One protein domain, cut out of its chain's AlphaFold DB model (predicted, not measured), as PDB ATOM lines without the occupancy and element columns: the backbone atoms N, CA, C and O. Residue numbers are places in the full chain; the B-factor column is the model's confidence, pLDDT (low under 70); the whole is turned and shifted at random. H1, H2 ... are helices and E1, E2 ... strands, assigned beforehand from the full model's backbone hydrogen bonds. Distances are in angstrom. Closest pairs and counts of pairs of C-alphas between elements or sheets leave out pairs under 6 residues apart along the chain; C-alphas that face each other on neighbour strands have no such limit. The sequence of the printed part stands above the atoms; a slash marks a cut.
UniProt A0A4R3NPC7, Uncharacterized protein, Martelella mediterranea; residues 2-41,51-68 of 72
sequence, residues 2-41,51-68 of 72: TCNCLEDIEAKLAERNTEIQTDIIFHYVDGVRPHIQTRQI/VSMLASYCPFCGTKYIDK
ATOM      1  N   THR A   2     -29.602  46.569   9.769       67.31
ATOM      2  CA  THR A   2     -28.436  45.707   9.988       67.31
ATOM      3  C   THR A   2     -27.826  46.076  11.341       67.31
ATOM      4  O   THR A   2     -27.673  47.258  11.638       67.31
ATOM      5  N   CYS A   3     -27.588  45.090  12.203       81.44
ATOM      6  CA  CYS A   3     -27.035  45.306  13.538       81.44
ATOM      7  C   CYS A   3     -25.513  45.132  13.500       81.44
ATOM      8  O   CYS A   3     -25.056  44.001  13.380       81.44
ATOM      9  N   ASN A   4     -24.761  46.221  13.697       85.06
ATOM     10  CA  ASN A   4     -23.287  46.216  13.695       85.06
ATOM     11  C   ASN A   4     -22.680  46.357  15.107       85.06
ATOM     12  O   ASN A   4     -21.481  46.541  15.268       85.06
ATOM     13  N   CYS A   5     -23.493  46.255  16.166       87.81
ATOM     14  CA  CYS A   5     -23.032  46.535  17.530       87.81
ATOM     15  C   CYS A   5     -21.913  45.608  18.027       87.81
ATOM     16  O   CYS A   5     -21.174  45.998  18.925       87.81
ATOM     17  N   LEU A   6     -21.815  44.383  17.498       85.25
ATOM     18  CA  LEU A   6     -20.709  43.479  17.821       85.25
ATOM     19  C   LEU A   6     -19.383  44.051  17.320       85.25
ATOM     20  O   LEU A   6     -18.471  44.223  18.117       85.25
ATOM     21  N   GLU A   7     -19.331  44.437  16.045       88.69
ATOM     22  CA  GLU A   7     -18.157  45.034  15.399       88.69
ATOM     23  C   GLU A   7     -17.740  46.331  16.111       88.69
ATOM     24  O   GLU A   7     -16.573  46.521  16.453       88.69
ATOM     25  N   ASP A   8     -18.713  47.195  16.426       91.06
ATOM     26  CA  ASP A   8     -18.472  48.464  17.125       91.06
ATOM     27  C   ASP A   8     -17.862  48.268  18.522       91.06
ATOM     28  O   ASP A   8     -17.105  49.113  19.013       91.06
ATOM     29  N   ILE A   9     -18.238  47.189  19.208       89.62
ATOM     30  CA  ILE A   9     -17.761  46.907  20.563       89.62
ATOM     31  C   ILE A   9     -16.446  46.151  20.524       89.62
ATOM     32  O   ILE A   9     -15.555  46.499  21.294       89.62
ATOM     33  N   GLU A  10     -16.275  45.203  19.610       88.94
ATOM     34  CA  GLU A  10     -14.985  44.559  19.371       88.94
ATOM     35  C   GLU A  10     -13.901  45.588  19.048       88.94
ATOM     36  O   GLU A  10     -12.831  45.533  19.649       88.94
ATOM     37  N   ALA A  11     -14.196  46.604  18.227       92.25
ATOM     38  CA  ALA A  11     -13.258  47.695  17.957       92.25
ATOM     39  C   ALA A  11     -12.812  48.420  19.243       92.25
ATOM     40  O   ALA A  11     -11.626  48.685  19.441       92.25
ATOM     41  N   LYS A  12     -13.746  48.688  20.164       91.00
ATOM     42  CA  LYS A  12     -13.447  49.317  21.466       91.00
ATOM     43  C   LYS A  12     -12.710  48.376  22.425       91.00
ATOM     44  O   LYS A  12     -11.948  48.838  23.280       91.00
ATOM     45  N   LEU A  13     -12.967  47.074  22.346       91.62
ATOM     46  CA  LEU A  13     -12.343  46.062  23.197       91.62
ATOM     47  C   LEU A  13     -10.925  45.711  22.728       91.62
ATOM     48  O   LEU A  13     -10.068  45.439  23.574       91.62
ATOM     49  N   ALA A  14     -10.647  45.810  21.427       91.75
ATOM     50  CA  ALA A  14      -9.321  45.618  20.849       91.75
ATOM     51  C   ALA A  14      -8.297  46.606  21.434       91.75
ATOM     52  O   ALA A  14      -7.195  46.205  21.806       91.75
ATOM     53  N   GLU A  15      -8.693  47.867  21.650       92.56
ATOM     54  CA  GLU A  15      -7.874  48.875  22.352       92.56
ATOM     55  C   GLU A  15      -7.480  48.457  23.781       92.56
ATOM     56  O   GLU A  15      -6.557  49.018  24.371       92.56
ATOM     57  N   ARG A  16      -8.205  47.497  24.367       94.44
ATOM     58  CA  ARG A  16      -8.062  47.033  25.754       94.44
ATOM     59  C   ARG A  16      -7.541  45.599  25.843       94.44
ATOM     60  O   ARG A  16      -7.521  45.048  26.940       94.44
ATOM     61  N   ASN A  17      -7.107  45.009  24.722       91.25
ATOM     62  CA  ASN A  17      -6.688  43.607  24.629       91.25
ATOM     63  C   ASN A  17      -7.752  42.642  25.193       91.25
ATOM     64  O   ASN A  17      -7.468  41.754  25.996       91.25
ATOM     65  N   THR A  18      -9.003  42.885  24.815       90.31
ATOM     66  CA  THR A  18     -10.176  42.102  25.219       90.31
ATOM     67  C   THR A  18     -11.008  41.772  23.984       90.31
ATOM     68  O   THR A  18     -10.978  42.524  23.013       90.31
ATOM     69  N   GLU A  19     -11.759  40.675  24.015       87.81
ATOM     70  CA  GLU A  19     -12.629  40.248  22.913       87.81
ATOM     71  C   GLU A  19     -13.964  39.712  23.439       87.81
ATOM     72  O   GLU A  19     -14.081  39.323  24.607       87.81
ATOM     73  N   ILE A  20     -14.984  39.709  22.579       86.31
ATOM     74  CA  ILE A  20     -16.249  39.028  22.857       86.31
ATOM     75  C   ILE A  20     -16.088  37.574  22.429       86.31
ATOM     76  O   ILE A  20     -15.762  37.289  21.283       86.31
ATOM     77  N   GLN A  21     -16.383  36.641  23.329       84.19
ATOM     78  CA  GLN A  21     -16.452  35.237  22.950       84.19
ATOM     79  C   GLN A  21     -17.713  34.987  22.106       84.19
ATOM     80  O   GLN A  21     -18.839  35.279  22.521       84.19
ATOM     81  N   THR A  22     -17.523  34.414  20.922       81.44
ATOM     82  CA  THR A  22     -18.597  33.973  20.022       81.44
ATOM     83  C   THR A  22     -18.437  32.491  19.721       81.44
ATOM     84  O   THR A  22     -17.311  32.013  19.593       81.44
ATOM     85  N   ASP A  23     -19.545  31.772  19.551       77.25
ATOM     86  CA  ASP A  23     -19.502  30.358  19.172       77.25
ATOM     87  C   ASP A  23     -19.776  30.181  17.673       77.25
ATOM     88  O   ASP A  23     -20.589  30.893  17.078       77.25
ATOM     89  N   ILE A  24     -19.143  29.170  17.076       69.75
ATOM     90  CA  ILE A  24     -19.471  28.702  15.726       69.75
ATOM     91  C   ILE A  24     -20.710  27.806  15.819       69.75
ATOM     92  O   ILE A  24     -20.688  26.756  16.465       69.75
ATOM     93  N   ILE A  25     -21.800  28.203  15.162       70.75
ATOM     94  CA  ILE A  25     -23.073  27.476  15.198       70.75
ATOM     95  C   ILE A  25     -23.190  26.578  13.962       70.75
ATOM     96  O   ILE A  25     -23.540  27.030  12.881       70.75
ATOM     97  N   PHE A  26     -22.958  25.274  14.121       68.75
ATOM     98  CA  PHE A  26     -22.970  24.328  12.991       68.75
ATOM     99  C   PHE A  26     -24.354  24.085  12.357       68.75
ATOM    100  O   PHE A  26     -24.431  23.657  11.210       68.75
ATOM    101  N   HIS A  27     -25.453  24.344  13.076       64.44
ATOM    102  CA  HIS A  27     -26.820  24.122  12.575       64.44
ATOM    103  C   HIS A  27     -27.437  25.331  11.850       64.44
ATOM    104  O   HIS A  27     -28.491  25.187  11.233       64.44
ATOM    105  N   TYR A  28     -26.796  26.500  11.912       57.41
ATOM    106  CA  TYR A  28     -27.227  27.723  11.237       57.41
ATOM    107  C   TYR A  28     -26.026  28.284  10.481       57.41
ATOM    108  O   TYR A  28     -25.130  28.876  11.077       57.41
ATOM    109  N   VAL A  29     -25.992  28.051   9.168       51.50
ATOM    110  CA  VAL A  29     -24.967  28.620   8.288       51.50
ATOM    111  C   VAL A  29     -25.109  30.150   8.364       51.50
ATOM    112  O   VAL A  29     -26.200  30.670   8.165       51.50
ATOM    113  N   ASP A  30     -24.032  30.853   8.717       55.00
ATOM    114  CA  ASP A  30     -23.890  32.327   8.727       55.00
ATOM    115  C   ASP A  30     -24.382  33.135   9.948       55.00
ATOM    116  O   ASP A  30     -24.481  34.362   9.871       55.00
ATOM    117  N   GLY A  31     -24.636  32.518  11.105       63.31
ATOM    118  CA  GLY A  31     -24.997  33.263  12.322       63.31
ATOM    119  C   GLY A  31     -23.869  33.379  13.353       63.31
ATOM    120  O   GLY A  31     -23.813  32.548  14.254       63.31
ATOM    121  N   VAL A  32     -23.020  34.417  13.310       70.19
ATOM    122  CA  VAL A  32     -22.156  34.748  14.467       70.19
ATOM    123  C   VAL A  32     -23.026  35.379  15.553       70.19
ATOM    124  O   VAL A  32     -23.675  36.403  15.326       70.19
ATOM    125  N   ARG A  33     -23.073  34.760  16.737       76.94
ATOM    126  CA  ARG A  33     -23.847  35.256  17.883       76.94
ATOM    127  C   ARG A  33     -22.949  35.401  19.113       76.94
ATOM    128  O   ARG A  33     -22.112  34.526  19.342       76.94
ATOM    129  N   PRO A  34     -23.149  36.445  19.943       81.12
ATOM    130  CA  PRO A  34     -22.444  36.560  21.210       81.12
ATOM    131  C   PRO A  34     -22.814  35.379  22.107       81.12
ATOM    132  O   PRO A  34     -24.002  35.074  22.294       81.12
ATOM    133  N   HIS A  35     -21.794  34.746  22.675       85.56
ATOM    134  CA  HIS A  35     -21.960  33.693  23.661       85.56
ATOM    135  C   HIS A  35     -22.092  34.333  25.047       85.56
ATOM    136  O   HIS A  35     -21.181  34.978  25.560       85.56
ATOM    137  N   ILE A  36     -23.258  34.154  25.666       84.06
ATOM    138  CA  ILE A  36     -23.503  34.552  27.050       84.06
ATOM    139  C   ILE A  36     -23.228  33.340  27.935       84.06
ATOM    140  O   ILE A  36     -24.007  32.384  27.957       84.06
ATOM    141  N   GLN A  37     -22.123  33.383  28.677       86.56
ATOM    142  CA  GLN A  37     -21.739  32.309  29.585       86.56
ATOM    143  C   GLN A  37     -21.968  32.712  31.043       86.56
ATOM    144  O   GLN A  37     -21.545  33.779  31.491       86.56
ATOM    145  N   THR A  38     -22.613  31.834  31.811       84.88
ATOM    146  CA  THR A  38     -22.656  31.968  33.273       84.88
ATOM    147  C   THR A  38     -21.414  31.344  33.903       84.88
ATOM    148  O   THR A  38     -20.876  30.355  33.410       84.88
ATOM    149  N   ARG A  39     -20.945  31.897  35.024       89.62
ATOM    150  CA  ARG A  39     -19.854  31.297  35.800       89.62
ATOM    151  C   ARG A  39     -20.425  30.448  36.927       89.62
ATOM    152  O   ARG A  39     -21.219  30.931  37.731       89.62
ATOM    153  N   GLN A  40     -19.965  29.207  37.034       89.94
ATOM    154  CA  GLN A  40     -20.258  28.357  38.183       89.94
ATOM    155  C   GLN A  40     -19.513  28.895  39.416       89.94
ATOM    156  O   GLN A  40     -18.285  28.896  39.439       89.94
ATOM    157  N   ILE A  41     -20.251  29.372  40.425       91.88
ATOM    158  CA  ILE A  41     -19.666  29.894  41.673       91.88
ATOM    159  C   ILE A  41     -19.218  28.751  42.594       91.88
ATOM    160  O   ILE A  41     -18.128  28.800  43.151       91.88
ATOM    161  N   VAL A  51     -24.493  27.265  32.801       89.75
ATOM    162  CA  VAL A  51     -25.320  27.312  31.597       89.75
ATOM    163  C   VAL A  51     -24.737  28.351  30.643       89.75
ATOM    164  O   VAL A  51     -24.356  29.450  31.061       89.75
ATOM    165  N   SER A  52     -24.674  27.998  29.368       86.44
ATOM    166  CA  SER A  52     -24.353  28.896  28.266       86.44
ATOM    167  C   SER A  52     -25.581  29.140  27.402       86.44
ATOM    168  O   SER A  52     -26.468  28.290  27.300       86.44
ATOM    169  N   MET A  53     -25.644  30.319  26.788       86.56
ATOM    170  CA  MET A  53     -26.738  30.709  25.905       86.56
ATOM    171  C   MET A  53     -26.197  31.500  24.716       86.56
ATOM    172  O   MET A  53     -25.295  32.322  24.860       86.56
ATOM    173  N   LEU A  54     -26.807  31.298  23.551       83.88
ATOM    174  CA  LEU A  54     -26.587  32.134  22.375       83.88
ATOM    175  C   LEU A  54     -27.669  33.205  22.333       83.88
ATOM    176  O   LEU A  54     -28.861  32.894  22.404       83.88
ATOM    177  N   ALA A  55     -27.269  34.468  22.222       84.00
ATOM    178  CA  ALA A  55     -28.229  35.561  22.219       84.00
ATOM    179  C   ALA A  55     -29.079  35.539  20.933       84.00
ATOM    180  O   ALA A  55     -28.543  35.559  19.830       84.00
ATOM    181  N   SER A  56     -30.409  35.521  21.063       84.62
ATOM    182  CA  SER A  56     -31.341  35.656  19.923       84.62
ATOM    183  C   SER A  56     -31.543  37.111  19.486       84.62
ATOM    184  O   SER A  56     -31.978  37.379  18.368       84.62
ATOM    185  N   TYR A  57     -31.226  38.052  20.373       87.75
ATOM    186  CA  TYR A  57     -31.276  39.493  20.145       87.75
ATOM    187  C   TYR A  57     -29.929  40.099  20.521       87.75
ATOM    188  O   TYR A  57     -29.259  39.612  21.432       87.75
ATOM    189  N   CYS A  58     -29.538  41.172  19.843       86.81
ATOM    190  CA  CYS A  58     -28.349  41.924  20.190       86.81
ATOM    191  C   CYS A  58     -28.492  42.501  21.610       86.81
ATOM    192  O   CYS A  58     -29.441  43.248  21.855       86.81
ATOM    193  N   PRO A  59     -27.556  42.219  22.536       86.38
ATOM    194  CA  PRO A  59     -27.638  42.720  23.910       86.38
ATOM    195  C   PRO A  59     -27.418  44.238  24.017       86.38
ATOM    196  O   PRO A  59     -27.664  44.814  25.071       86.38
ATOM    197  N   PHE A  60     -26.969  44.888  22.941       87.25
ATOM    198  CA  PHE A  60     -26.638  46.314  22.929       87.25
ATOM    199  C   PHE A  60     -27.754  47.185  22.350       87.25
ATOM    200  O   PHE A  60     -28.022  48.259  22.876       87.25
ATOM    201  N   CYS A  61     -28.421  46.729  21.284       89.44
ATOM    202  CA  CYS A  61     -29.463  47.506  20.604       89.44
ATOM    203  C   CYS A  61     -30.836  46.819  20.555       89.44
ATOM    204  O   CYS A  61     -31.789  47.405  20.052       89.44
ATOM    205  N   GLY A  62     -30.955  45.572  21.025       88.06
ATOM    206  CA  GLY A  62     -32.213  44.820  21.034       88.06
ATOM    207  C   GLY A  62     -32.676  44.306  19.665       88.06
ATOM    208  O   GLY A  62     -33.739  43.696  19.578       88.06
ATOM    209  N   THR A  63     -31.904  44.506  18.592       89.62
ATOM    210  CA  THR A  63     -32.247  43.987  17.256       89.62
ATOM    211  C   THR A  63     -32.137  42.463  17.233       89.62
ATOM    212  O   THR A  63     -31.147  41.904  17.699       89.62
ATOM    213  N   LYS A  64     -33.140  41.773  16.680       85.69
ATOM    214  CA  LYS A  64     -33.126  40.310  16.537       85.69
ATOM    215  C   LYS A  64     -32.033  39.879  15.556       85.69
ATOM    216  O   LYS A  64     -31.962  40.431  14.458       85.69
ATOM    217  N   TYR A  65     -31.231  38.879  15.920       80.06
ATOM    218  CA  TYR A  65     -30.308  38.272  14.963       80.06
ATOM    219  C   TYR A  65     -31.106  37.527  13.891       80.06
ATOM    220  O   TYR A  65     -32.040  36.782  14.197       80.06
ATOM    221  N   ILE A  66     -30.772  37.784  12.629       74.06
ATOM    222  CA  ILE A  66     -31.422  37.143  11.488       74.06
ATOM    223  C   ILE A  66     -30.695  35.830  11.238       74.06
ATOM    224  O   ILE A  66     -29.509  35.824  10.927       74.06
ATOM    225  N   ASP A  67     -31.424  34.726  11.356       66.56
ATOM    226  CA  ASP A  67     -30.974  33.441  10.845       66.56
ATOM    227  C   ASP A  67     -31.025  33.488   9.323       66.56
ATOM    228  O   ASP A  67     -32.111  33.479   8.735       66.56
ATOM    229  N   LYS A  68     -29.866  33.557   8.664       57.47
ATOM    230  CA  LYS A  68     -29.817  33.215   7.247       57.47
ATOM    231  C   LYS A  68     -29.997  31.703   7.159       57.47
ATOM    232  O   LYS A  68     -29.171  30.932   7.628       57.47
TER     233      LYS A  68
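Overview. This is residues 2 to 41 and 51 to 68 of the 72 residues of an uncharacterized protein of Martelella mediterranea (UniProt A0A4R3NPC7). With little regular structure, the printed part is mostly loops: one short helix, H1, and a small two-stranded antiparallel sheet, E1 - E2, are joined by a long loop, and a looping tail, residues 55 to 68, follows E2. Residues 12 to 17 stick out. The 58 printed residues run H1, E1, E2, of mixed class, with only 18 in named elements. It is only just compact, close to loose: the radius of gyration of the C-alphas is 12.2 A, and the spans are 34 by 32 by 20 A.

Along the chain. H1, residues 5 to 14, is 14.1 A long and begins at C-alpha 5 (-23.032, 46.535, 17.530). E1 is residues 33 to 37, 12.3 A. E2, residues 52 to 54, 7.1 A, ends at C-alpha 54 (-26.587, 32.134, 22.375).

Arrangement. In H1, 5 of 6 O i to N i+4 pairs are within hydrogen-bond range. The closest C-alphas of H1 and E1, Leu 6 and Pro 34, are 7.9 A apart. Residues 22 to 23 pair antiparallel with 33 to 34 of E1. E1 and E2 are antiparallel at 162 degrees; N 36 and O 53 are 2.9 A apart, within hydrogen-bond range. H1 and E2 are apart.

Size, cuts and confidence. The farthest C-alphas, Thr 2 and Ile 41, are 36.5 A apart. Residues 42 to 50 are cut out, with 11.8 A between C-alphas 41 and 51. The link H1 to E1 is long. pLDDT is under 70 at residues 2, 24, 26 to 31 and 67 to 68.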